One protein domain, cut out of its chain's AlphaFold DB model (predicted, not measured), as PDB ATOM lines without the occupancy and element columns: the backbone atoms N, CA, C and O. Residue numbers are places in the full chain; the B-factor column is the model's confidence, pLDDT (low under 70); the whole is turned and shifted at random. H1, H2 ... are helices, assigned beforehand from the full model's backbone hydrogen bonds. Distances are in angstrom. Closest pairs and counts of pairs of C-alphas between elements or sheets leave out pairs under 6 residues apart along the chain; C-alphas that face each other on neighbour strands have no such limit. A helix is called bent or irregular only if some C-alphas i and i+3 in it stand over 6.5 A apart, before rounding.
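What this domain is: This is residues 3 to 204 of the 208 residues of an uncharacterized protein of Phycisphaerae bacterium SM23_33 (UniProt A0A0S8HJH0). The longest helix, H1, sticks out alone, and residues 27 to 79 sweep from it in a wide free arc to a compact body holding H2 to H8. In this body H3 and H7 cross H5, and H8 packs on H2 and H7. The printed part has 202 residues, with eight named helices, H1 to H8 in order, and no named strand; the class is all helix, though under half of the residues, 98, are in named elements. The whole is extended and flat, with a radius of gyration of the C-alphas of 26.3 A and spans of 83 by 77 by 30 A.

Where its parts are: H1, residues 4 to 26, runs 34.9 A from C-alpha 4 at (125.491, 176.345, 173.648). H2 is residues 90 to 100, H3 122 to 132, H4 138 to 141, H5 145 to 159, H6 161 to 166 and H7 169 to 178. H8, residues 186 to 203, runs 26.9 A to C-alpha 203 at (132.019, 178.995, 142.327); it is only just irregular, with C-alphas 187 and 190 6.7 A apart.

How they stand to each other: H1 is apart from H2 to H8. H7, the hub, touches H8 at a steep tilt of 52 degrees, closest C-alphas Arg 174 and Thr 188, 5.6 A. H7 touches H5 about perpendicular, 86 degrees, at Trp 156 and Leu 172, C-alphas 6.6 A; it only just touches H2, with 3 pairs of C-alphas within 8 A, closest Leu 92 and Leu 169, 7.1 A. H6 and H7 touch only at the corner, closest C-alphas Ala 163 and Thr 171, 6.2 A. H3 touches H5 at 80 degrees, closest C-alphas Ala 128 and Tyr 155, 4.7 A. H4 is close but not clearly touching H3, closest C-alphas Arg 122 and Tyr 138, 7.0 A. O i to N i+4 pairs are all within hydrogen-bond range in H2, H3, H5, H6 and H7, against 12 of 14 in H8 and 9 of 19 in H1, where 8 of 20 O i to N i+3 pairs are; H4 is too short for such a pair.

The domain as a whole: The farthest C-alphas, Asp 3 and Thr 51, are 84.8 A apart. The printed part has no cut; the links H1 to H2 and H2 to H3 are long. Residues 3 to 87, 102 to 109 and 111 have pLDDT under 70.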
ATOM      1  N   ASP A   3     125.586 180.176 171.819       58.41
ATOM      2  CA  ASP A   3     126.806 179.363 171.646       58.41
ATOM      3  C   ASP A   3     126.613 177.890 172.081       58.41
ATOM      4  O   ASP A   3     127.189 176.943 171.542       58.41
ATOM      5  N   THR A   4     125.695 177.654 173.016       60.75
ATOM      6  CA  THR A   4     125.491 176.345 173.648       60.75
ATOM      7  C   THR A   4     124.853 175.310 172.710       60.75
ATOM      8  O   THR A   4     125.114 174.113 172.824       60.75
ATOM      9  N   THR A   5     124.050 175.744 171.733       64.62
ATOM     10  CA  THR A   5     123.369 174.862 170.765       64.62
ATOM     11  C   THR A   5     124.253 174.463 169.578       64.62
ATOM     12  O   THR A   5     124.042 173.407 168.977       64.62
ATOM     13  N   GLU A   6     125.269 175.256 169.231       52.66
ATOM     14  CA  GLU A   6     126.339 174.877 168.292       52.66
ATOM     15  C   GLU A   6     127.260 173.820 168.915       52.66
ATOM     16  O   GLU A   6     127.504 172.774 168.304       52.66
ATOM     17  N   GLN A   7     127.683 174.029 170.168       56.56
ATOM     18  CA  GLN A   7     128.530 173.069 170.882       56.56
ATOM     19  C   GLN A   7     127.832 171.720 171.109       56.56
ATOM     20  O   GLN A   7     128.434 170.670 170.865       56.56
ATOM     21  N   ALA A   8     126.545 171.719 171.470       51.72
ATOM     22  CA  ALA A   8     125.771 170.487 171.637       51.72
ATOM     23  C   ALA A   8     125.622 169.700 170.317       51.72
ATOM     24  O   ALA A   8     125.804 168.481 170.288       51.72
ATOM     25  N   ARG A   9     125.389 170.388 169.187       59.16
ATOM     26  CA  ARG A   9     125.340 169.753 167.854       59.16
ATOM     27  C   ARG A   9     126.698 169.188 167.432       59.16
ATOM     28  O   ARG A   9     126.749 168.147 166.773       59.16
ATOM     29  N   HIS A  10     127.799 169.822 167.836       51.56
ATOM     30  CA  HIS A  10     129.148 169.313 167.595       51.56
ATOM     31  C   HIS A  10     129.469 168.049 168.404       51.56
ATOM     32  O   HIS A  10     130.120 167.145 167.878       51.56
ATOM     33  N   LEU A  11     128.987 167.949 169.644       50.59
ATOM     34  CA  LEU A  11     129.186 166.775 170.499       50.59
ATOM     35  C   LEU A  11     128.331 165.575 170.055       50.59
ATOM     36  O   LEU A  11     128.834 164.454 170.002       50.59
ATOM     37  N   ILE A  12     127.093 165.805 169.607       53.91
ATOM     38  CA  ILE A  12     126.223 164.742 169.069       53.91
ATOM     39  C   ILE A  12     126.780 164.179 167.745       53.91
ATOM     40  O   ILE A  12     126.779 162.966 167.530       53.91
ATOM     41  N   ARG A  13     127.361 165.033 166.885       52.19
ATOM     42  CA  ARG A  13     128.073 164.606 165.660       52.19
ATOM     43  C   ARG A  13     129.360 163.820 165.948       52.19
ATOM     44  O   ARG A  13     129.754 162.997 165.124       52.19
ATOM     45  N   ARG A  14     130.004 164.057 167.099       47.62
ATOM     46  CA  ARG A  14     131.189 163.318 167.575       47.62
ATOM     47  C   ARG A  14     130.835 161.937 168.132       47.62
ATOM     48  O   ARG A  14     131.545 160.980 167.839       47.62
ATOM     49  N   ALA A  15     129.734 161.816 168.875       43.66
ATOM     50  CA  ALA A  15     129.307 160.547 169.471       43.66
ATOM     51  C   ALA A  15     128.863 159.514 168.418       43.66
ATOM     52  O   ALA A  15     129.212 158.344 168.532       43.66
ATOM     53  N   PHE A  16     128.199 159.947 167.338       46.03
ATOM     54  CA  PHE A  16     127.807 159.061 166.228       46.03
ATOM     55  C   PHE A  16     128.997 158.473 165.442       46.03
ATOM     56  O   PHE A  16     128.860 157.436 164.794       46.03
ATOM     57  N   TRP A  17     130.171 159.115 165.494       44.44
ATOM     58  CA  TRP A  17     131.376 158.662 164.788       44.44
ATOM     59  C   TRP A  17     132.194 157.618 165.564       44.44
ATOM     60  O   TRP A  17     132.875 156.805 164.943       44.44
ATOM     61  N   LEU A  18     132.107 157.589 166.897       39.78
ATOM     62  CA  LEU A  18     132.807 156.595 167.723       39.78
ATOM     63  C   LEU A  18     132.108 155.226 167.712       39.78
ATOM     64  O   LEU A  18     132.781 154.198 167.672       39.78
ATOM     65  N   THR A  19     130.776 155.183 167.653       40.72
ATOM     66  CA  THR A  19     130.021 153.918 167.601       40.72
ATOM     67  C   THR A  19     130.026 153.269 166.216       40.72
ATOM     68  O   THR A  19     130.150 152.050 166.125       40.72
ATOM     69  N   ALA A  20     129.980 154.045 165.127       39.41
ATOM     70  CA  ALA A  20     129.962 153.482 163.771       39.41
ATOM     71  C   ALA A  20     131.300 152.833 163.349       39.41
ATOM     72  O   ALA A  20     131.299 151.912 162.535       39.41
ATOM     73  N   PHE A  21     132.434 153.268 163.914       38.09
ATOM     74  CA  PHE A  21     133.750 152.693 163.602       38.09
ATOM     75  C   PHE A  21     134.104 151.481 164.488       38.09
ATOM     76  O   PHE A  21     134.800 150.575 164.032       38.09
ATOM     77  N   CYS A  22     133.572 151.397 165.715       37.53
ATOM     78  CA  CYS A  22     133.819 150.250 166.600       37.53
ATOM     79  C   CYS A  22     133.100 148.964 166.148       37.53
ATOM     80  O   CYS A  22     133.637 147.873 166.327       37.53
ATOM     81  N   VAL A  23     131.931 149.063 165.503       37.88
ATOM     82  CA  VAL A  23     131.164 147.871 165.080       37.88
ATOM     83  C   VAL A  23     131.814 147.139 163.893       37.88
ATOM     84  O   VAL A  23     131.678 145.925 163.773       37.88
ATOM     85  N   VAL A  24     132.603 147.821 163.054       40.47
ATOM     86  CA  VAL A  24     133.305 147.175 161.923       40.47
ATOM     87  C   VAL A  24     134.597 146.470 162.368       40.47
ATOM     88  O   VAL A  24     134.976 145.459 161.780       40.47
ATOM     89  N   ALA A  25     135.249 146.932 163.440       40.19
ATOM     90  CA  ALA A  25     136.470 146.305 163.957       40.19
ATOM     91  C   ALA A  25     136.209 144.973 164.690       40.19
ATOM     92  O   ALA A  25     137.055 144.081 164.658       40.19
ATOM     93  N   ALA A  26     135.027 144.792 165.291       38.97
ATOM     94  CA  ALA A  26     134.678 143.552 165.990       38.97
ATOM     95  C   ALA A  26     134.343 142.379 165.041       38.97
ATOM     96  O   ALA A  26     134.507 141.223 165.417       38.97
ATOM     97  N   ALA A  27     133.929 142.650 163.797       42.31
ATOM     98  CA  ALA A  27     133.498 141.608 162.858       42.31
ATOM     99  C   ALA A  27     134.647 140.921 162.089       42.31
ATOM    100  O   ALA A  27     134.445 139.853 161.520       42.31
ATOM    101  N   VAL A  28     135.859 141.491 162.086       45.94
ATOM    102  CA  VAL A  28     137.038 140.881 161.430       45.94
ATOM    103  C   VAL A  28     137.886 140.068 162.423       45.94
ATOM    104  O   VAL A  28     138.593 139.149 162.021       45.94
ATOM    105  N   GLY A  29     137.777 140.339 163.729       40.22
ATOM    106  CA  GLY A  29     138.584 139.691 164.773       40.22
ATOM    107  C   GLY A  29     138.102 138.316 165.255       40.22
ATOM    108  O   GLY A  29     138.865 137.614 165.907       40.22
ATOM    109  N   VAL A  30     136.871 137.900 164.937       42.56
ATOM    110  CA  VAL A  30     136.303 136.619 165.420       42.56
ATOM    111  C   VAL A  30     136.481 135.473 164.407       42.56
ATOM    112  O   VAL A  30     136.423 134.305 164.775       42.56
ATOM    113  N   GLY A  31     136.785 135.771 163.139       37.50
ATOM    114  CA  GLY A  31     136.904 134.759 162.078       37.50
ATOM    115  C   GLY A  31     138.257 134.043 161.962       37.50
ATOM    116  O   GLY A  31     138.387 133.160 161.124       37.50
ATOM    117  N   ILE A  32     139.271 134.412 162.756       43.81
ATOM    118  CA  ILE A  32     140.653 133.895 162.617       43.81
ATOM    119  C   ILE A  32     141.026 132.875 163.719       43.81
ATOM    120  O   ILE A  32     142.114 132.310 163.695       43.81
ATOM    121  N   LEU A  33     140.125 132.549 164.656       42.41
ATOM    122  CA  LEU A  33     140.425 131.651 165.791       42.41
ATOM    123  C   LEU A  33     139.777 130.255 165.744       42.41
ATOM    124  O   LEU A  33     139.844 129.526 166.729       42.41
ATOM    125  N   LEU A  34     139.209 129.834 164.612       47.78
ATOM    126  CA  LEU A  34     138.654 128.483 164.443       47.78
ATOM    127  C   LEU A  34     139.054 127.889 163.088       47.78
ATOM    128  O   LEU A  34     138.242 127.797 162.176       47.78
ATOM    129  N   ASN A  35     140.326 127.517 162.945       40.75
ATOM    130  CA  ASN A  35     140.733 126.403 162.080       40.75
ATOM    131  C   ASN A  35     142.178 126.007 162.398       40.75
ATOM    132  O   ASN A  35     143.129 126.380 161.715       40.75
ATOM    133  N   GLY A  36     142.324 125.270 163.495       39.47
ATOM    134  CA  GLY A  36     143.530 124.536 163.837       39.47
ATOM    135  C   GLY A  36     143.216 123.044 163.914       39.47
ATOM    136  O   GLY A  36     142.210 122.668 164.508       39.47
ATOM    137  N   ALA A  37     144.139 122.251 163.365       38.88
ATOM    138  CA  ALA A  37     144.283 120.794 163.436       38.88
ATOM    139  C   ALA A  37     143.468 119.943 162.443       38.88
ATOM    140  O   ALA A  37     142.287 119.689 162.644       38.88
ATOM    141  N   LEU A  38     144.157 119.375 161.441       43.47
ATOM    142  CA  LEU A  38     144.521 117.948 161.448       43.47
ATOM    143  C   LEU A  38     145.427 117.561 160.257       43.47
ATOM    144  O   LEU A  38     145.182 117.952 159.122       43.47
ATOM    145  N   ALA A  39     146.411 116.716 160.589       38.34
ATOM    146  CA  ALA A  39     147.170 115.774 159.756       38.34
ATOM    147  C   ALA A  39     148.363 116.264 158.895       38.34
ATOM    148  O   ALA A  39     148.229 116.915 157.865       38.34
ATOM    149  N   ALA A  40     149.549 115.823 159.330       42.19
ATOM    150  CA  ALA A  40     150.754 115.542 158.540       42.19
ATOM    151  C   ALA A  40     150.767 114.032 158.149       42.19
ATOM    152  O   ALA A  40     149.823 113.331 158.516       42.19
ATOM    153  N   PRO A  41     151.869 113.452 157.631       57.44
ATOM    154  CA  PRO A  41     152.560 113.722 156.366       57.44
ATOM    155  C   PRO A  41     152.683 112.441 155.503       57.44
ATOM    156  O   PRO A  41     152.798 111.344 156.035       57.44
ATOM    157  N   GLU A  42     152.794 112.571 154.180       45.88
ATOM    158  CA  GLU A  42     153.269 111.480 153.312       45.88
ATOM    159  C   GLU A  42     154.423 112.008 152.457       45.88
ATOM    160  O   GLU A  42     154.286 112.955 151.679       45.88
ATOM    161  N   ALA A  43     155.591 111.412 152.678       45.56
ATOM    162  CA  ALA A  43     156.803 111.626 151.916       45.56
ATOM    163  C   ALA A  43     156.789 110.716 150.684       45.56
ATOM    164  O   ALA A  43     156.692 109.501 150.821       45.56
ATOM    165  N   VAL A  44     156.986 111.284 149.496       54.34
ATOM    166  CA  VAL A  44     157.457 110.532 148.329       54.34
ATOM    167  C   VAL A  44     158.537 111.363 147.657       54.34
ATOM    168  O   VAL A  44     158.288 112.446 147.131       54.34
ATOM    169  N   GLY A  45     159.763 110.855 147.736       44.75
ATOM    170  CA  GLY A  45     160.893 111.375 146.988       44.75
ATOM    171  C   GLY A  45     160.799 110.979 145.521       44.75
ATOM    172  O   GLY A  45     160.499 109.832 145.206       44.75
ATOM    173  N   VAL A  46     161.137 111.913 144.636       47.59
ATOM    174  CA  VAL A  46     161.674 111.604 143.311       47.59
ATOM    175  C   VAL A  46     162.811 112.584 143.037       47.59
ATOM    176  O   VAL A  46     162.630 113.796 142.974       47.59
ATOM    177  N   SER A  47     163.996 112.000 142.927       41.69
ATOM    178  CA  SER A  47     165.238 112.565 142.414       41.69
ATOM    179  C   SER A  47     165.242 112.419 140.896       41.69
ATOM    180  O   SER A  47     165.008 111.296 140.470       41.69
ATOM    181  N   VAL A  48     165.548 113.467 140.110       45.41
ATOM    182  CA  VAL A  48     166.445 113.347 138.935       45.41
ATOM    183  C   VAL A  48     167.023 114.716 138.499       45.41
ATOM    184  O   VAL A  48     166.287 115.662 138.231       45.41
ATOM    185  N   SER A  49     168.355 114.728 138.366       40.91
ATOM    186  CA  SER A  49     169.215 115.380 137.350       40.91
ATOM    187  C   SER A  49     169.218 116.898 137.126       40.91
ATOM    188  O   SER A  49     168.366 117.463 136.444       40.91
ATOM    189  N   GLU A  50     170.348 117.492 137.518       39.84
ATOM    190  CA  GLU A  50     170.999 118.636 136.873       39.84
ATOM    191  C   GLU A  50     171.728 118.208 135.584       39.84
ATOM    192  O   GLU A  50     172.359 117.151 135.567       39.84
ATOM    193  N   THR A  51     171.755 119.054 134.545       42.91
ATOM    194  CA  THR A  51     172.935 119.241 133.662       42.91
ATOM    195  C   THR A  51     172.854 120.610 132.946       42.91
ATOM    196  O   THR A  51     171.743 121.081 132.690       42.91
ATOM    197  N   PRO A  52     173.986 121.284 132.637       50.06
ATOM    198  CA  PRO A  52     174.039 122.710 132.310       50.06
ATOM    199  C   PRO A  52     174.235 122.986 130.809       50.06
ATOM    200  O   PRO A  52     174.724 122.139 130.065       50.06
ATOM    201  N   ALA A  53     173.957 124.221 130.375       41.25
ATOM    202  CA  ALA A  53     174.428 124.729 129.086       41.25
ATOM    203  C   ALA A  53     174.864 126.200 129.188       41.25
ATOM    204  O   ALA A  53     174.082 127.100 129.488       41.25
ATOM    205  N   GLN A  54     176.156 126.402 128.938       36.94
ATOM    206  CA  GLN A  54     176.844 127.670 128.708       36.94
ATOM    207  C   GLN A  54     176.462 128.266 127.341       36.94
ATOM    208  O   GLN A  54     176.180 127.517 126.407       36.94
ATOM    209  N   GLY A  55     176.616 129.586 127.161       34.88
ATOM    210  CA  GLY A  55     176.820 130.127 125.812       34.88
ATOM    211  C   GLY A  55     176.624 131.630 125.581       34.88
ATOM    212  O   GLY A  55     175.522 132.058 125.282       34.88
ATOM    213  N   LYS A  56     177.761 132.344 125.531       40.25
ATOM    214  CA  LYS A  56     178.144 133.376 124.533       40.25
ATOM    215  C   LYS A  56     177.580 134.816 124.589       40.25
ATOM    216  O   LYS A  56     176.489 135.116 124.132       40.25
ATOM    217  N   THR A  57     178.465 135.714 125.041       37.28
ATOM    218  CA  THR A  57     179.113 136.830 124.297       37.28
ATOM    219  C   THR A  57     178.398 137.523 123.122       37.28
ATOM    220  O   THR A  57     178.098 136.886 122.116       37.28
ATOM    221  N   GLY A  58     178.377 138.863 123.173       36.56
ATOM    222  CA  GLY A  58     178.261 139.793 122.034       36.56
ATOM    223  C   GLY A  58     177.885 141.194 122.541       36.56
ATOM    224  O   GLY A  58     176.743 141.414 122.909       36.56
ATOM    225  N   ALA A  59     178.834 142.062 122.908       33.75
ATOM    226  CA  ALA A  59     179.550 143.009 122.042       33.75
ATOM    227  C   ALA A  59     178.634 144.022 121.317       33.75
ATOM    228  O   ALA A  59     177.795 143.662 120.498       33.75
ATOM    229  N   LEU A  60     178.862 145.294 121.659       40.91
ATOM    230  CA  LEU A  60     178.302 146.530 121.102       40.91
ATOM    231  C   LEU A  60     178.502 146.635 119.579       40.91
ATOM    232  O   LEU A  60     179.442 146.053 119.035       40.91
ATOM    233  N   PRO A  61     177.746 147.531 118.926       50.88
ATOM    234  CA  PRO A  61     178.450 148.631 118.274       50.88
ATOM    235  C   PRO A  61     177.859 150.013 118.569       50.88
ATOM    236  O   PRO A  61     176.681 150.195 118.867       50.88
ATOM    237  N   ALA A  62     178.763 150.981 118.483       32.78
ATOM    238  CA  ALA A  62     178.555 152.406 118.635       32.78
ATOM    239  C   ALA A  62     178.245 153.100 117.293       32.78
ATOM    240  O   ALA A  62     178.508 152.554 116.225       32.78
ATOM    241  N   LEU A  63     177.826 154.364 117.430       37.06
ATOM    242  CA  LEU A  63     177.863 155.478 116.471       37.06
ATOM    243  C   LEU A  63     176.896 155.477 115.273       37.06
ATOM    244  O   LEU A  63     177.104 154.795 114.278       37.06
ATOM    245  N   ALA A  64     175.983 156.453 115.297       38.19
ATOM    246  CA  ALA A  64     175.935 157.495 114.267       38.19
ATOM    247  C   ALA A  64     175.227 158.751 114.810       38.19
ATOM    248  O   ALA A  64     174.063 158.704 115.202       38.19
ATOM    249  N   ALA A  65     175.950 159.872 114.832       42.50
ATOM    250  CA  ALA A  65     175.383 161.218 114.879       42.50
ATOM    251  C   ALA A  65     174.930 161.627 113.465       42.50
ATOM    252  O   ALA A  65     175.462 161.110 112.479       42.50
ATOM    253  N   PRO A  66     174.025 162.609 113.350       53.22
ATOM    254  CA  PRO A  66     174.447 163.793 112.608       53.22
ATOM    255  C   PRO A  66     174.159 165.129 113.308       53.22
ATOM    256  O   PRO A  66     173.205 165.318 114.055       53.22
ATOM    257  N   THR A  67     175.078 166.036 113.006       42.75
ATOM    258  CA  THR A  67     175.240 167.454 113.331       42.75
ATOM    259  C   THR A  67     174.215 168.401 112.693       42.75
ATOM    260  O   THR A  67     173.788 168.176 111.564       42.75
ATOM    261  N   GLY A  68     174.004 169.546 113.364       37.50
ATOM    262  CA  GLY A  68     173.430 170.802 112.840       37.50
ATOM    263  C   GLY A  68     171.994 171.033 113.315       37.50
ATOM    264  O   GLY A  68     171.159 170.164 113.131       37.50
ATOM    265  N   GLY A  69     171.578 172.131 113.942       36.44
ATOM    266  CA  GLY A  69     172.067 173.503 114.121       36.44
ATOM    267  C   GLY A  69     170.829 174.351 114.519       36.44
ATOM    268  O   GLY A  69     169.708 173.873 114.343       36.44
ATOM    269  N   PRO A  70     170.975 175.541 115.122       50.62
ATOM    270  CA  PRO A  70     170.021 176.056 116.105       50.62
ATOM    271  C   PRO A  70     168.834 176.813 115.491       50.62
ATOM    272  O   PRO A  70     168.987 177.621 114.579       50.62
ATOM    273  N   GLY A  71     167.654 176.586 116.067       38.44
ATOM    274  CA  GLY A  71     166.435 177.360 115.850       38.44
ATOM    275  C   GLY A  71     165.784 177.626 117.199       38.44
ATOM    276  O   GLY A  71     164.835 176.956 117.590       38.44
ATOM    277  N   GLU A  72     166.369 178.561 117.939       42.62
ATOM    278  CA  GLU A  72     165.876 179.053 119.218       42.62
ATOM    279  C   GLU A  72     164.601 179.873 118.986       42.62
ATOM    280  O   GLU A  72     164.646 181.033 118.584       42.62
ATOM    281  N   GLN A  73     163.446 179.248 119.209       40.88
ATOM    282  CA  GLN A  73     162.204 179.958 119.495       40.88
ATOM    283  C   GLN A  73     161.743 179.544 120.884       40.88
ATOM    284  O   GLN A  73     161.142 178.491 121.094       40.88
ATOM    285  N   ALA A  74     162.080 180.399 121.844       46.56
ATOM    286  CA  ALA A  74     161.561 180.360 123.194       46.56
ATOM    287  C   ALA A  74     160.030 180.478 123.157       46.56
ATOM    288  O   ALA A  74     159.480 181.541 122.876       46.56
ATOM    289  N   SER A  75     159.350 179.375 123.458       40.78
ATOM    290  CA  SER A  75     157.956 179.367 123.894       40.78
ATOM    291  C   SER A  75     157.902 178.766 125.299       40.78
ATOM    292  O   SER A  75     158.435 177.691 125.552       40.78
ATOM    293  N   SER A  76     157.327 179.556 126.200       44.75
ATOM    294  CA  SER A  76     157.156 179.427 127.651       44.75
ATOM    295  C   SER A  76     157.038 178.023 128.278       44.75
ATOM    296  O   SER A  76     156.436 177.121 127.701       44.75
ATOM    297  N   PRO A  77     157.468 177.861 129.549       54.97
ATOM    298  CA  PRO A  77     157.245 176.646 130.322       54.97
ATOM    299  C   PRO A  77     155.819 176.646 130.887       54.97
ATOM    300  O   PRO A  77     155.478 177.475 131.731       54.97
ATOM    301  N   GLY A  78     154.967 175.722 130.439       46.53
ATOM    302  CA  GLY A  78     153.596 175.675 130.948       46.53
ATOM    303  C   GLY A  78     152.696 174.549 130.459       46.53
ATOM    304  O   GLY A  78     151.489 174.669 130.626       46.53
ATOM    305  N   GLU A  79     153.210 173.459 129.890       42.84
ATOM    306  CA  GLU A  79     152.360 172.301 129.589       42.84
ATOM    307  C   GLU A  79     152.281 171.388 130.815       42.84
ATOM    308  O   GLU A  79     152.990 170.394 130.968       42.84
ATOM    309  N   GLY A  80     151.403 171.779 131.742       50.25
ATOM    310  CA  GLY A  80     150.807 170.822 132.664       50.25
ATOM    311  C   GLY A  80     150.050 169.753 131.867       50.25
ATOM    312  O   GLY A  80     149.576 170.025 130.763       50.25
ATOM    313  N   PRO A  81     149.942 168.526 132.386       57.44
ATOM    314  CA  PRO A  81     149.432 167.426 131.597       57.44
ATOM    315  C   PRO A  81     147.941 167.628 131.291       57.44
ATOM    316  O   PRO A  81     147.141 168.008 132.150       57.44
ATOM    317  N   THR A  82     147.609 167.463 130.013       52.09
ATOM    318  CA  THR A  82     146.349 167.882 129.409       52.09
ATOM    319  C   THR A  82     145.207 166.947 129.814       52.09
ATOM    320  O   THR A  82     145.235 165.737 129.579       52.09
ATOM    321  N   SER A  83     144.179 167.512 130.455       53.84
ATOM    322  CA  SER A  83     142.903 166.830 130.703       53.84
ATOM    323  C   SER A  83     142.283 166.350 129.381       53.84
ATOM    324  O   SER A  83     142.463 167.008 128.352       53.84
ATOM    325  N   PRO A  84     141.533 165.230 129.373       56.41
ATOM    326  CA  PRO A  84     140.857 164.769 128.165       56.41
ATOM    327  C   PRO A  84     139.852 165.820 127.648       56.41
ATOM    328  O   PRO A  84     139.286 166.570 128.449       56.41
ATOM    329  N   PRO A  85     139.593 165.874 126.328       49.00
ATOM    330  CA  PRO A  85     138.691 166.863 125.743       49.00
ATOM    331  C   PRO A  85     137.264 166.702 126.285       49.00
ATOM    332  O   PRO A  85     136.675 165.631 126.147       49.00
ATOM    333  N   GLY A  86     136.700 167.765 126.870       58.41
ATOM    334  CA  GLY A  86     135.254 167.876 127.119       58.41
ATOM    335  C   GLY A  86     134.803 168.242 128.538       58.41
ATOM    336  O   GLY A  86     133.669 168.688 128.683       58.41
ATOM    337  N   ALA A  87     135.641 168.129 129.573       65.25
ATOM    338  CA  ALA A  87     135.263 168.536 130.932       65.25
ATOM    339  C   ALA A  87     136.378 169.342 131.608       65.25
ATOM    340  O   ALA A  87     137.500 168.857 131.758       65.25
ATOM    341  N   ASP A  88     136.059 170.559 132.054       87.88
ATOM    342  CA  ASP A  88     136.916 171.281 132.990       87.88
ATOM    343  C   ASP A  88     136.873 170.568 134.351       87.88
ATOM    344  O   ASP A  88     135.872 170.596 135.071       87.88
ATOM    345  N   LEU A  89     137.962 169.871 134.677       95.12
ATOM    346  CA  LEU A  89     138.120 169.139 135.932       95.12
ATOM    347  C   LEU A  89     138.702 170.009 137.049       95.12
ATOM    348  O   LEU A  89     138.782 169.544 138.188       95.12
ATOM    349  N   GLU A  90     139.095 171.255 136.771       94.62
ATOM    350  CA  GLU A  90     139.720 172.125 137.768       94.62
ATOM    351  C   GLU A  90     138.832 172.334 139.006       94.62
ATOM    352  O   GLU A  90     139.336 172.140 140.121       94.62
ATOM    353  N   PRO A  91     137.511 172.597 138.879       95.38
ATOM    354  CA  PRO A  91     136.634 172.700 140.043       95.38
ATOM    355  C   PRO A  91     136.584 171.406 140.864       95.38
ATOM    356  O   PRO A  91     136.545 171.447 142.094       95.38
ATOM    357  N   LEU A  92     136.626 170.240 140.205       97.19
ATOM    358  CA  LEU A  92     136.642 168.947 140.890       97.19
ATOM    359  C   LEU A  92     137.964 168.737 141.640       97.19
ATOM    360  O   LEU A  92     137.951 168.338 142.805       97.19
ATOM    361  N   PHE A  93     139.106 169.032 141.014       96.88
ATOM    362  CA  PHE A  93     140.412 168.925 141.664       96.88
ATOM    363  C   PHE A  93     140.533 169.863 142.864       96.88
ATOM    364  O   PHE A  93     141.030 169.455 143.916       96.88
ATOM    365  N   ALA A  94     140.090 171.110 142.729       94.38
ATOM    366  CA  ALA A  94     140.107 172.073 143.820       94.38
ATOM    367  C   ALA A  94     139.190 171.632 144.975       94.38
ATOM    368  O   ALA A  94     139.568 171.729 146.145       94.38
ATOM    369  N   ALA A  95     138.009 171.092 144.669       95.44
ATOM    370  CA  ALA A  95     137.082 170.567 145.664       95.44
ATOM    371  C   ALA A  95     137.606 169.320 146.391       95.44
ATOM    372  O   ALA A  95     137.533 169.264 147.618       95.44
ATOM    373  N   ILE A  96     138.177 168.346 145.672       96.19
ATOM    374  CA  ILE A  96     138.787 167.156 146.287       96.19
ATOM    375  C   ILE A  96     139.927 167.581 147.214       96.19
ATOM    376  O   ILE A  96     139.943 167.173 148.370       96.19
ATOM    377  N   ALA A  97     140.826 168.463 146.769       94.12
ATOM    378  CA  ALA A  97     141.922 168.932 147.616       94.12
ATOM    379  C   ALA A  97     141.422 169.631 148.898       94.12
ATOM    380  O   ALA A  97     141.974 169.424 149.980       94.12
ATOM    381  N   ALA A  98     140.361 170.439 148.811       92.12
ATOM    382  CA  ALA A  98     139.753 171.079 149.981       92.12
ATOM    383  C   ALA A  98     139.158 170.056 150.969       92.12
ATOM    384  O   ALA A  98     139.337 170.181 152.182       92.12
ATOM    385  N   VAL A  99     138.485 169.023 150.454       93.12
ATOM    386  CA  VAL A  99     137.879 167.961 151.269       93.12
ATOM    387  C   VAL A  99     138.938 167.061 151.917       93.12
ATOM    388  O   VAL A  99     138.809 166.746 153.100       93.12
ATOM    389  N   GLU A 100     139.978 166.675 151.176       90.62
ATOM    390  CA  GLU A 100     141.051 165.774 151.630       90.62
ATOM    391  C   GLU A 100     142.044 166.449 152.578       90.62
ATOM    392  O   GLU A 100     142.598 165.813 153.472       90.62
ATOM    393  N   SER A 101     142.240 167.759 152.436       78.62
ATOM    394  CA  SER A 101     143.044 168.539 153.381       78.62
ATOM    395  C   SER A 101     142.306 168.858 154.685       78.62
ATOM    396  O   SER A 101     142.890 169.515 155.543       78.62
ATOM    397  N   TYR A 102     141.036 168.450 154.840       68.00
ATOM    398  CA  TYR A 102     140.176 168.760 155.994       68.00
ATOM    399  C   TYR A 102     140.275 170.237 156.438       68.00
ATOM    400  O   TYR A 102     140.402 170.523 157.632       68.00
ATOM    401  N   ASN A 103     140.260 171.186 155.493       58.88
ATOM    402  CA  ASN A 103     140.484 172.617 155.765       58.88
ATOM    403  C   ASN A 103     141.801 172.909 156.526       58.88
ATOM    404  O   ASN A 103     141.828 173.732 157.440       58.88
ATOM    405  N   GLY A 104     142.887 172.211 156.189       57.50
ATOM    406  CA  GLY A 104     144.201 172.352 156.829       57.50
ATOM    407  C   GLY A 104     144.447 171.428 158.027       57.50
ATOM    408  O   GLY A 104     145.461 171.571 158.707       57.50
ATOM    409  N   ARG A 105     143.556 170.468 158.304       56.59
ATOM    410  CA  ARG A 105     143.750 169.458 159.358       56.59
ATOM    411  C   ARG A 105     144.266 168.155 158.748       56.59
ATOM    412  O   ARG A 105     143.830 167.736 157.684       56.59
ATOM    413  N   ARG A 106     145.197 167.476 159.421       55.03
ATOM    414  CA  ARG A 106     145.633 166.146 158.973       55.03
ATOM    415  C   ARG A 106     144.489 165.135 159.155       55.03
ATOM    416  O   ARG A 106     143.882 165.127 160.229       55.03
ATOM    417  N   PRO A 107     144.210 164.280 158.156       59.25
ATOM    418  CA  PRO A 107     143.302 163.151 158.318       59.25
ATOM    419  C   PRO A 107     143.762 162.285 159.497       59.25
ATOM    420  O   PRO A 107     144.940 161.940 159.602       59.25
ATOM    421  N   VAL A 108     142.846 161.957 160.406       54.41
ATOM    422  CA  VAL A 108     143.105 161.039 161.522       54.41
ATOM    423  C   VAL A 108     142.609 159.656 161.110       54.41
ATOM    424  O   VAL A 108     141.450 159.523 160.727       54.41
ATOM    425  N   GLY A 109     143.455 158.628 161.217       58.06
ATOM    426  CA  GLY A 109     143.012 157.227 161.154       58.06
ATOM    427  C   GLY A 109     143.542 156.371 160.001       58.06
ATOM    428  O   GLY A 109     143.269 155.173 159.974       58.06
ATOM    429  N   ASP A 110     144.342 156.910 159.079       70.50
ATOM    430  CA  ASP A 110     145.001 156.092 158.053       70.50
ATOM    431  C   ASP A 110     146.444 155.698 158.426       70.50
ATOM    432  O   ASP A 110     147.058 154.916 157.710       70.50
ATOM    433  N   GLY A 111     146.995 156.202 159.534       68.69
ATOM    434  CA  GLY A 111     148.382 155.935 159.936       68.69
ATOM    435  C   GLY A 111     149.429 156.478 158.953       68.69
ATOM    436  O   GLY A 111     150.541 155.960 158.913       68.69
ATOM    437  N   GLY A 112     149.082 157.476 158.129       72.25
ATOM    438  CA  GLY A 112     149.972 158.041 157.108       72.25
ATOM    439  C   GLY A 112     150.086 157.206 155.827       72.25
ATOM    440  O   GLY A 112     151.016 157.410 155.040       72.25
ATOM    441  N   ARG A 113     149.161 156.259 155.610       83.06
ATOM    442  CA  ARG A 113     149.101 155.407 154.408       83.06
ATOM    443  C   ARG A 113     148.838 156.208 153.126       83.06
ATOM    444  O   ARG A 113     149.310 155.805 152.061       83.06
ATOM    445  N   SER A 114     148.152 157.335 153.245       89.94
ATOM    446  CA  SER A 114     147.814 158.276 152.186       89.94
ATOM    447  C   SER A 114     148.419 159.650 152.466       89.94
ATOM    448  O   SER A 114     148.430 160.139 153.596       89.94
ATOM    449  N   GLN A 115     148.959 160.289 151.429       90.56
ATOM    450  CA  GLN A 115     149.761 161.507 151.569       90.56
ATOM    451  C   GLN A 115     149.352 162.592 150.572       90.56
ATOM    452  O   GLN A 115     148.574 162.359 149.643       90.56
ATOM    453  N   GLY A 116     149.885 163.797 150.785       90.62
ATOM    454  CA  GLY A 116     149.708 164.909 149.864       90.62
ATOM    455  C   GLY A 116     148.350 165.614 149.935       90.62
ATOM    456  O   GLY A 116     147.474 165.232 150.713       90.62
ATOM    457  N   PRO A 117     148.155 166.650 149.100       91.94
ATOM    458  CA  PRO A 117     146.952 167.483 149.108       91.94
ATOM    459  C   PRO A 117     145.678 166.748 148.671       91.94
ATOM    460  O   PRO A 117     144.587 167.248 148.916       91.94
ATOM    461  N   TYR A 118     145.814 165.582 148.036       94.44
ATOM    462  CA  TYR A 118     144.706 164.748 147.560       94.44
ATOM    463  C   TYR A 118     144.554 163.445 148.354       94.44
ATOM    464  O   TYR A 118     143.735 162.608 147.984       94.44
ATOM    465  N   HIS A 119     145.353 163.264 149.414       94.19
ATOM    466  CA  HIS A 119     145.352 162.073 150.264       94.19
ATOM    467  C   HIS A 119     145.416 160.759 149.455       94.19
ATOM    468  O   HIS A 119     144.622 159.834 149.631       94.19
ATOM    469  N   ILE A 120     146.383 160.683 148.537       95.44
ATOM    470  CA  ILE A 120     146.584 159.536 147.644       95.44
ATOM    471  C   ILE A 120     147.444 158.501 148.363       95.44
ATOM    472  O   ILE A 120     148.498 158.844 148.890       95.44
ATOM    473  N   GLY A 121     147.006 157.241 148.369       94.94
ATOM    474  CA  GLY A 121     147.760 156.115 148.924       94.94
ATOM    475  C   GLY A 121     148.705 155.456 147.916       94.94
ATOM    476  O   GLY A 121     148.533 155.565 146.701       94.94
ATOM    477  N   ARG A 122     149.678 154.688 148.415       95.56
ATOM    478  CA  ARG A 122     150.715 154.049 147.579       95.56
ATOM    479  C   ARG A 122     150.162 153.097 146.507       95.56
ATOM    480  O   ARG A 122     150.686 153.065 145.400       95.56
ATOM    481  N   ALA A 123     149.105 152.337 146.808       95.31
ATOM    482  CA  ALA A 123     148.488 151.427 145.836       95.31
ATOM    483  C   ALA A 123     147.842 152.185 144.664       95.31
ATOM    484  O   ALA A 123     148.076 151.837 143.510       95.31
ATOM    485  N   TYR A 124     147.106 153.259 144.971       97.56
ATOM    486  CA  TYR A 124     146.533 154.173 143.982       97.56
ATOM    487  C   TYR A 124     147.641 154.751 143.095       97.56
ATOM    488  O   TYR A 124     147.570 154.657 141.872       97.56
ATOM    489  N   TRP A 125     148.689 155.303 143.720       98.00
ATOM    490  CA  TRP A 125     149.824 155.901 143.020       98.00
ATOM    491  C   TRP A 125     150.479 154.923 142.049       98.00
ATOM    492  O   TRP A 125     150.596 155.220 140.866       98.00
ATOM    493  N   ASN A 126     150.863 153.741 142.537       97.25
ATOM    494  CA  ASN A 126     151.567 152.732 141.747       97.25
ATOM    495  C   ASN A 126     150.749 152.230 140.557       97.25
ATOM    496  O   ASN A 126     151.312 151.827 139.542       97.25
ATOM    497  N   GLU A 127     149.428 152.176 140.694       96.81
ATOM    498  CA  GLU A 127     148.557 151.785 139.598       96.81
ATOM    499  C   GLU A 127     148.443 152.888 138.544       96.81
ATOM    500  O   GLU A 127     148.640 152.628 137.357       96.81
ATOM    501  N   ALA A 128     148.194 154.120 138.979       98.06
ATOM    502  CA  ALA A 128     148.080 155.268 138.094       98.06
ATOM    503  C   ALA A 128     149.380 155.565 137.333       98.06
ATOM    504  O   ALA A 128     149.350 155.799 136.129       98.06
ATOM    505  N   THR A 129     150.538 155.529 137.998       97.94
ATOM    506  CA  THR A 129     151.825 155.795 137.338       97.94
ATOM    507  C   THR A 129     152.221 154.688 136.368       97.94
ATOM    508  O   THR A 129     152.819 154.981 135.334       97.94
ATOM    509  N   ARG A 130     151.817 153.437 136.631       97.56
ATOM    510  CA  ARG A 130     151.947 152.336 135.667       97.56
ATOM    511  C   ARG A 130     151.096 152.580 134.426       97.56
ATOM    512  O   ARG A 130     151.598 152.395 133.325       97.56
ATOM    513  N   GLN A 131     149.848 153.021 134.601       96.12
ATOM    514  CA  GLN A 131     148.975 153.416 133.491       96.12
ATOM    515  C   GLN A 131     149.577 154.577 132.683       96.12
ATOM    516  O   GLN A 131     149.493 154.578 131.460       96.12
ATOM    517  N   GLY A 132     150.204 155.542 133.360       95.81
ATOM    518  CA  GLY A 132     150.872 156.684 132.734       95.81
ATOM    519  C   GLY A 132     152.259 156.405 132.150       95.81
ATOM    520  O   GLY A 132     152.817 157.281 131.500       95.81
ATOM    521  N   GLY A 133     152.845 155.228 132.395       97.44
ATOM    522  CA  GLY A 133     154.196 154.890 131.936       97.44
ATOM    523  C   GLY A 133     155.321 155.696 132.602       97.44
ATOM    524  O   GLY A 133     156.406 155.805 132.034       97.44
ATOM    525  N   VAL A 134     155.097 156.258 133.797       97.38
ATOM    526  CA  VAL A 134     156.073 157.112 134.499       97.38
ATOM    527  C   VAL A 134     156.645 156.447 135.751       97.38
ATOM    528  O   VAL A 134     156.009 155.614 136.394       97.38
ATOM    529  N   ARG A 135     157.857 156.858 136.141       95.56
ATOM    530  CA  ARG A 135     158.553 156.390 137.353       95.56
ATOM    531  C   ARG A 135     158.733 157.511 138.380       95.56
ATOM    532  O   ARG A 135     159.843 157.794 138.813       95.56
ATOM    533  N   TRP A 136     157.639 158.171 138.754       97.19
ATOM    534  CA  TRP A 136     157.668 159.212 139.784       97.19
ATOM    535  C   TRP A 136     157.751 158.622 141.190       97.19
ATOM    536  O   TRP A 136     156.982 157.723 141.549       97.19
ATOM    537  N   ASP A 137     158.651 159.174 142.003       96.25
ATOM    538  CA  ASP A 137     158.796 158.780 143.399       96.25
ATOM    539  C   ASP A 137     157.601 159.264 144.233       96.25
ATOM    540  O   ASP A 137     157.308 160.460 144.303       96.25
ATOM    541  N   TYR A 138     156.928 158.322 144.896       95.81
ATOM    542  CA  TYR A 138     155.743 158.602 145.708       95.81
ATOM    543  C   TYR A 138     156.043 159.589 146.840       95.81
ATOM    544  O   TYR A 138     155.249 160.491 147.073       95.81
ATOM    545  N   SER A 139     157.175 159.449 147.539       92.62
ATOM    546  CA  SER A 139     157.452 160.242 148.747       92.62
ATOM    547  C   SER A 139     157.631 161.736 148.467       92.62
ATOM    548  O   SER A 139     157.311 162.571 149.312       92.62
ATOM    549  N   THR A 140     158.084 162.066 147.260       93.56
ATOM    550  CA  THR A 140     158.349 163.433 146.804       93.56
ATOM    551  C   THR A 140     157.192 163.995 145.979       93.56
ATOM    552  O   THR A 140     156.696 165.089 146.256       93.56
ATOM    553  N   HIS A 141     156.696 163.245 144.994       96.69
ATOM    554  CA  HIS A 141     155.754 163.771 144.005       96.69
ATOM    555  C   HIS A 141     154.302 163.783 144.500       96.69
ATOM    556  O   HIS A 141     153.507 164.578 143.998       96.69
ATOM    557  N   VAL A 142     153.949 162.987 145.521       95.25
ATOM    558  CA  VAL A 142     152.599 163.003 146.117       95.25
ATOM    559  C   VAL A 142     152.253 164.353 146.760       95.25
ATOM    560  O   VAL A 142     151.089 164.648 146.990       95.25
ATOM    561  N   TRP A 143     153.233 165.221 147.017       93.38
ATOM    562  CA  TRP A 143     152.999 166.574 147.538       93.38
ATOM    563  C   TRP A 143     152.754 167.615 146.439       93.38
ATOM    564  O   TRP A 143     152.278 168.717 146.717       93.38
ATOM    565  N   SER A 144     153.036 167.270 145.182       94.44
ATOM    566  CA  SER A 144     152.897 168.165 144.039       94.44
ATOM    567  C   SER A 144     151.486 168.092 143.458       94.44
ATOM    568  O   SER A 144     151.050 167.042 142.980       94.44
ATOM    569  N   ARG A 145     150.764 169.223 143.461       94.62
ATOM    570  CA  ARG A 145     149.398 169.285 142.914       94.62
ATOM    571  C   ARG A 145     149.324 168.862 141.438       94.62
ATOM    572  O   ARG A 145     148.474 168.022 141.155       94.62
ATOM    573  N   PRO A 146     150.188 169.350 140.524       96.38
ATOM    574  CA  PRO A 146     150.176 168.904 139.128       96.38
ATOM    575  C   PRO A 146     150.342 167.388 138.969       96.38
ATOM    576  O   PRO A 146     149.541 166.752 138.289       96.38
ATOM    577  N   HIS A 147     151.312 166.785 139.665       97.00
ATOM    578  CA  HIS A 147     151.539 165.337 139.603       97.00
ATOM    579  C   HIS A 147     150.346 164.546 140.147       97.00
ATOM    580  O   HIS A 147     149.921 163.570 139.534       97.00
ATOM    581  N   CYS A 148     149.762 164.984 141.265       97.12
ATOM    582  CA  CYS A 148     148.592 164.324 141.843       97.12
ATOM    583  C   CYS A 148     147.371 164.383 140.922       97.12
ATOM    584  O   CYS A 148     146.686 163.378 140.770       97.12
ATOM    585  N   ARG A 149     147.112 165.536 140.288       97.81
ATOM    586  CA  ARG A 149     146.017 165.679 139.316       97.81
ATOM    587  C   ARG A 149     146.193 164.702 138.162       97.81
ATOM    588  O   ARG A 149     145.248 164.006 137.807       97.81
ATOM    589  N   GLN A 150     147.418 164.572 137.654       98.25
ATOM    590  CA  GLN A 150     147.696 163.624 136.584       98.25
ATOM    591  C   GLN A 150     147.535 162.167 137.013       98.25
ATOM    592  O   GLN A 150     146.940 161.365 136.295       98.25
ATOM    593  N   VAL A 151     148.007 161.832 138.214       98.44
ATOM    594  CA  VAL A 151     147.796 160.519 138.831       98.44
ATOM    595  C   VAL A 151     146.304 160.203 138.953       98.44
ATOM    596  O   VAL A 151     145.892 159.095 138.619       98.44
ATOM    597  N   MET A 152     145.473 161.164 139.358       98.62
ATOM    598  CA  MET A 152     144.021 160.976 139.415       98.62
ATOM    599  C   MET A 152     143.416 160.741 138.028       98.62
ATOM    600  O   MET A 152     142.617 159.822 137.871       98.62
ATOM    601  N   ILE A 153     143.839 161.499 137.009       98.38
ATOM    602  CA  ILE A 153     143.387 161.303 135.623       98.38
ATOM    603  C   ILE A 153     143.721 159.889 135.143       98.38
ATOM    604  O   ILE A 153     142.822 159.189 134.682       98.38
ATOM    605  N   TRP A 154     144.966 159.429 135.285       98.44
ATOM    606  CA  TRP A 154     145.348 158.070 134.880       98.44
ATOM    607  C   TRP A 154     144.587 156.990 135.651       98.44
ATOM    608  O   TRP A 154     144.173 155.984 135.075       98.44
ATOM    609  N   TYR A 155     144.345 157.203 136.943       98.50
ATOM    610  CA  TYR A 155     143.547 156.280 137.742       98.50
ATOM    611  C   TYR A 155     142.096 156.203 137.254       98.50
ATOM    612  O   TYR A 155     141.530 155.116 137.126       98.50
ATOM    613  N   TRP A 156     141.493 157.345 136.925       98.44
ATOM    614  CA  TRP A 156     140.142 157.404 136.377       98.44
ATOM    615  C   TRP A 156     140.057 156.826 134.966       98.44
ATOM    616  O   TRP A 156     139.108 156.100 134.687       98.44
ATOM    617  N   GLN A 157     141.059 157.052 134.115       97.69
ATOM    618  CA  GLN A 157     141.164 156.397 132.806       97.69
ATOM    619  C   GLN A 157     141.169 154.872 132.936       97.69
ATOM    620  O   GLN A 157     140.569 154.183 132.117       97.69
ATOM    621  N   ARG A 158     141.820 154.336 133.976       97.62
ATOM    622  CA  ARG A 158     141.867 152.893 134.222       97.62
ATOM    623  C   ARG A 158     140.533 152.329 134.714       97.62
ATOM    624  O   ARG A 158     140.146 151.248 134.283       97.62
ATOM    625  N   TRP A 159     139.867 153.020 135.639       98.06
ATOM    626  CA  TRP A 159     138.772 152.432 136.425       98.06
ATOM    627  C   TRP A 159     137.371 152.962 136.122       98.06
ATOM    628  O   TRP A 159     136.392 152.306 136.465       98.06
ATOM    629  N   CYS A 160     137.259 154.141 135.518       97.81
ATOM    630  CA  CYS A 160     135.980 154.749 135.149       97.81
ATOM    631  C   CYS A 160     136.116 155.651 133.901       97.81
ATOM    632  O   CYS A 160     135.759 156.834 133.950       97.81
ATOM    633  N   PRO A 161     136.639 155.125 132.776       96.88
ATOM    634  CA  PRO A 161     136.920 155.925 131.582       96.88
ATOM    635  C   PRO A 161     135.670 156.589 130.991       96.88
ATOM    636  O   PRO A 161     135.750 157.709 130.489       96.88
ATOM    637  N   GLU A 162     134.501 155.955 131.084       97.00
ATOM    638  CA  GLU A 162     133.233 156.522 130.623       97.00
ATOM    639  C   GLU A 162     132.819 157.727 131.463       97.00
ATOM    640  O   GLU A 162     132.354 158.719 130.908       97.00
ATOM    641  N   ALA A 163     133.031 157.671 132.781       96.94
ATOM    642  CA  ALA A 163     132.760 158.795 133.671       96.94
ATOM    643  C   ALA A 163     133.706 159.961 133.394       96.94
ATOM    644  O   ALA A 163     133.274 161.111 133.364       96.94
ATOM    645  N   LEU A 164     134.982 159.662 133.137       97.06
ATOM    646  CA  LEU A 164     135.969 160.674 132.782       97.06
ATOM    647  C   LEU A 164     135.618 161.361 131.458       97.06
ATOM    648  O   LEU A 164     135.621 162.584 131.386       97.06
ATOM    649  N   ARG A 165     135.264 160.583 130.430       94.81
ATOM    650  CA  ARG A 165     134.861 161.100 129.114       94.81
ATOM    651  C   ARG A 165     133.513 161.828 129.150       94.81
ATOM    652  O   ARG A 165     133.312 162.770 128.396       94.81
ATOM    653  N   GLY A 166     132.585 161.368 129.985       94.88
ATOM    654  CA  GLY A 166     131.231 161.913 130.105       94.88
ATOM    655  C   GLY A 166     131.083 163.047 131.119       94.88
ATOM    656  O   GLY A 166     129.984 163.573 131.260       94.88
ATOM    657  N   GLY A 167     132.145 163.406 131.847       94.75
ATOM    658  CA  GLY A 167     132.079 164.426 132.895       94.75
ATOM    659  C   GLY A 167     131.238 164.018 134.113       94.75
ATOM    660  O   GLY A 167     130.706 164.884 134.805       94.75
ATOM    661  N   ASP A 168     131.108 162.720 134.410       97.31
ATOM    662  CA  ASP A 168     130.421 162.237 135.617       97.31
ATOM    663  C   ASP A 168     131.318 162.413 136.851       97.31
ATOM    664  O   ASP A 168     131.974 161.491 137.350       97.31
ATOM    665  N   LEU A 169     131.327 163.644 137.363       97.81
ATOM    666  CA  LEU A 169     132.152 164.056 138.496       97.81
ATOM    667  C   LEU A 169     131.845 163.264 139.776       97.81
ATOM    668  O   LEU A 169     132.732 163.085 140.615       97.81
ATOM    669  N   ALA A 170     130.615 162.758 139.928       98.12
ATOM    670  CA  ALA A 170     130.231 161.953 141.080       98.12
ATOM    671  C   ALA A 170     130.963 160.608 141.065       98.12
ATOM    672  O   ALA A 170     131.538 160.200 142.079       98.12
ATOM    673  N   THR A 171     130.983 159.932 139.917       98.62
ATOM    674  CA  THR A 171     131.722 158.678 139.750       98.62
ATOM    675  C   THR A 171     133.225 158.890 139.916       98.62
ATOM    676  O   THR A 171     133.862 158.106 140.625       98.62
ATOM    677  N   LEU A 172     133.789 159.977 139.379       98.62
ATOM    678  CA  LEU A 172     135.209 160.315 139.560       98.62
ATOM    679  C   LEU A 172     135.570 160.515 141.043       98.62
ATOM    680  O   LEU A 172     136.477 159.857 141.567       98.62
ATOM    681  N   ALA A 173     134.816 161.355 141.758       98.38
ATOM    682  CA  ALA A 173     135.039 161.634 143.178       98.38
ATOM    683  C   ALA A 173     134.873 160.382 144.054       98.38
ATOM    684  O   ALA A 173     135.655 160.132 144.973       98.38
ATOM    685  N   ARG A 174     133.856 159.561 143.776       98.50
ATOM    686  CA  ARG A 174     133.595 158.339 144.550       98.50
ATOM    687  C   ARG A 174     134.624 157.251 144.261       98.50
ATOM    688  O   ARG A 174     134.958 156.505 145.179       98.50
ATOM    689  N   THR A 175     135.152 157.187 143.039       98.56
ATOM    690  CA  THR A 175     136.289 156.323 142.682       98.56
ATOM    691  C   THR A 175     137.559 156.763 143.403       98.56
ATOM    692  O   THR A 175     138.277 155.917 143.930       98.56
ATOM    693  N   HIS A 176     137.795 158.075 143.525       98.19
ATOM    694  CA  HIS A 176     138.908 158.607 144.321       98.19
ATOM    695  C   HIS A 176     138.824 158.170 145.788       98.19
ATOM    696  O   HIS A 176     139.778 157.625 146.334       98.19
ATOM    697  N   ASN A 177     137.652 158.329 146.408       97.25
ATOM    698  CA  ASN A 177     137.459 158.016 147.823       97.25
ATOM    699  C   ASN A 177     137.422 156.512 148.146       97.25
ATOM    700  O   ASN A 177     137.881 156.092 149.205       97.25
ATOM    701  N   GLY A 178     136.816 155.700 147.277       95.88
ATOM    702  CA  GLY A 178     136.514 154.295 147.571       95.88
ATOM    703  C   GLY A 178     137.302 153.265 146.763       95.88
ATOM    704  O   GLY A 178     137.015 152.064 146.901       95.88
ATOM    705  N   GLY A 179     138.231 153.718 145.915       97.06
ATOM    706  CA  GLY A 179     138.902 152.906 144.901       97.06
ATOM    707  C   GLY A 179     137.954 152.487 143.764       97.06
ATOM    708  O   GLY A 179     136.870 153.058 143.621       97.06
ATOM    709  N   PRO A 180     138.274 151.425 143.002       97.81
ATOM    710  CA  PRO A 180     137.525 151.039 141.797       97.81
ATOM    711  C   PRO A 180     136.066 150.643 142.068       97.81
ATOM    712  O   PRO A 180     135.178 150.787 141.236       97.81
ATOM    713  N   GLY A 181     135.788 150.134 143.271       97.19
ATOM    714  CA  GLY A 181     134.429 149.825 143.723       97.19
ATOM    715  C   GLY A 181     133.688 151.009 144.349       97.19
ATOM    716  O   GLY A 181     132.532 150.855 144.736       97.19
ATOM    717  N   GLY A 182     134.329 152.168 144.493       97.81
ATOM    718  CA  GLY A 182     133.813 153.335 145.207       97.81
ATOM    719  C   GLY A 182     132.418 153.800 144.775       97.81
ATOM    720  O   GLY A 182     131.564 153.973 145.651       97.81
ATOM    721  N   PRO A 183     132.120 153.921 143.468       98.06
ATOM    722  CA  PRO A 183     130.793 154.303 142.974       98.06
ATOM    723  C   PRO A 183     129.659 153.335 143.359       98.06
ATOM    724  O   PRO A 183     128.496 153.733 143.422       98.06
ATOM    725  N   ARG A 184     129.975 152.075 143.684       97.75
ATOM    726  CA  ARG A 184     128.990 151.067 144.124       97.75
ATOM    727  C   ARG A 184     128.765 151.066 145.637       97.75
ATOM    728  O   ARG A 184     127.768 150.540 146.116       97.75
ATOM    729  N   LYS A 185     129.673 151.667 146.409       97.25
ATOM    730  CA  LYS A 185     129.606 151.687 147.876       97.25
ATOM    731  C   LYS A 185     128.745 152.857 148.353       97.25
ATOM    732  O   LYS A 185     129.057 154.011 148.061       97.25
ATOM    733  N   GLY A 186     127.722 152.589 149.165       97.06
ATOM    734  CA  GLY A 186     126.926 153.646 149.810       97.06
ATOM    735  C   GLY A 186     127.765 154.572 150.706       97.06
ATOM    736  O   GLY A 186     127.504 155.771 150.785       97.06
ATOM    737  N   ALA A 187     128.843 154.044 151.294       95.44
ATOM    738  CA  ALA A 187     129.762 154.782 152.165       95.44
ATOM    739  C   ALA A 187     130.492 155.959 151.483       95.44
ATOM    740  O   ALA A 187     130.966 156.855 152.176       95.44
ATOM    741  N   THR A 188     130.563 156.004 150.145       97.31
ATOM    742  CA  THR A 188     131.197 157.114 149.405       97.31
ATOM    743  C   THR A 188     130.223 158.259 149.094       97.31
ATOM    744  O   THR A 188     130.644 159.334 148.667       97.31
ATOM    745  N   LEU A 189     128.915 158.089 149.335       97.38
ATOM    746  CA  LEU A 189     127.918 159.141 149.096       97.38
ATOM    747  C   LEU A 189     128.130 160.382 149.983       97.38
ATOM    748  O   LEU A 189     128.075 161.493 149.453       97.38
ATOM    749  N   PRO A 190     128.413 160.264 151.299       96.81
ATOM    750  CA  PRO A 190     128.719 161.432 152.125       96.81
ATOM    751  C   PRO A 190     129.986 162.167 151.677       96.81
ATOM    752  O   PRO A 190     130.062 163.386 151.809       96.81
ATOM    753  N   TYR A 191     130.979 161.447 151.145       96.00
ATOM    754  CA  TYR A 191     132.167 162.061 150.553       96.00
ATOM    755  C   TYR A 191     131.795 162.921 149.341       96.00
ATOM    756  O   TYR A 191     132.135 164.101 149.307       96.00
ATOM    757  N   TRP A 192     131.015 162.370 148.408       97.88
ATOM    758  CA  TRP A 192     130.565 163.103 147.225       97.88
ATOM    759  C   TRP A 192     129.807 164.388 147.576       97.88
ATOM    760  O   TRP A 192     130.125 165.449 147.045       97.88
ATOM    761  N   ARG A 193     128.884 164.339 148.545       97.88
ATOM    762  CA  ARG A 193     128.152 165.539 148.993       97.88
ATOM    763  C   ARG A 193     129.088 166.647 149.484       97.88
ATOM    764  O   ARG A 193     128.827 167.818 149.222       97.88
ATOM    765  N   ARG A 194     130.178 166.298 150.181       95.31
ATOM    766  CA  ARG A 194     131.187 167.275 150.631       95.31
ATOM    767  C   ARG A 194     131.950 167.882 149.456       95.31
ATOM    768  O   ARG A 194     132.164 169.090 149.446       95.31
ATOM    769  N   VAL A 195     132.312 167.073 148.460       96.62
ATOM    770  CA  VAL A 195     132.956 167.559 147.229       96.62
ATOM    771  C   VAL A 195     132.030 168.525 146.489       96.62
ATOM    772  O   VAL A 195     132.452 169.632 146.176       96.62
ATOM    773  N   GLN A 196     130.751 168.181 146.307       96.75
ATOM    774  CA  GLN A 196     129.766 169.083 145.695       96.75
ATOM    775  C   GLN A 196     129.657 170.417 146.441       96.75
ATOM    776  O   GLN A 196     129.688 171.477 145.820       96.75
ATOM    777  N   GLN A 197     129.577 170.378 147.776       95.31
ATOM    778  CA  GLN A 197     129.540 171.589 148.601       95.31
ATOM    779  C   GLN A 197     130.787 172.456 148.399       95.31
ATOM    780  O   GLN A 197     130.665 173.674 148.278       95.31
ATOM    781  N   ALA A 198     131.972 171.844 148.327       94.19
ATOM    782  CA  ALA A 198     133.220 172.560 148.087       94.19
ATOM    783  C   ALA A 198     133.259 173.193 146.684       94.19
ATOM    784  O   ALA A 198     133.631 174.358 146.565       94.19
ATOM    785  N   MET A 199     132.791 172.487 145.648       94.25
ATOM    786  CA  MET A 199     132.668 173.042 144.291       94.25
ATOM    787  C   MET A 199     131.732 174.258 144.264       94.25
ATOM    788  O   MET A 199     132.080 175.306 143.724       94.25
ATOM    789  N   THR A 200     130.555 174.157 144.894       94.88
ATOM    790  CA  THR A 200     129.606 175.278 144.982       94.88
ATOM    791  C   THR A 200     130.187 176.464 145.751       94.88
ATOM    792  O   THR A 200     129.976 177.609 145.359       94.88
ATOM    793  N   ALA A 201     130.916 176.215 146.842       90.62
ATOM    794  CA  ALA A 201     131.550 177.272 147.626       90.62
ATOM    795  C   ALA A 201     132.615 178.030 146.817       90.62
ATOM    796  O   ALA A 201     132.699 179.249 146.926       90.62
ATOM    797  N   GLN A 202     133.382 177.324 145.984       87.00
ATOM    798  CA  GLN A 202     134.424 177.906 145.131       87.00
ATOM    799  C   GLN A 202     133.856 178.687 143.940       87.00
ATOM    800  O   GLN A 202     134.455 179.673 143.525       87.00
ATOM    801  N   ALA A 203     132.692 178.290 143.419       86.44
ATOM    802  CA  ALA A 203     132.019 178.995 142.327       86.44
ATOM    803  C   ALA A 203     131.397 180.339 142.752       86.44
ATOM    804  O   ALA A 203     131.046 181.158 141.901       86.44
ATOM    805  N   ARG A 204     131.226 180.588 144.059       80.50
ATOM    806  CA  ARG A 204     130.719 181.877 144.542       80.50
ATOM    807  C   ARG A 204     131.808 182.944 144.382       80.50
ATOM    808  O   ARG A 204     132.905 182.747 144.903       80.50
TER     809      ARG A 204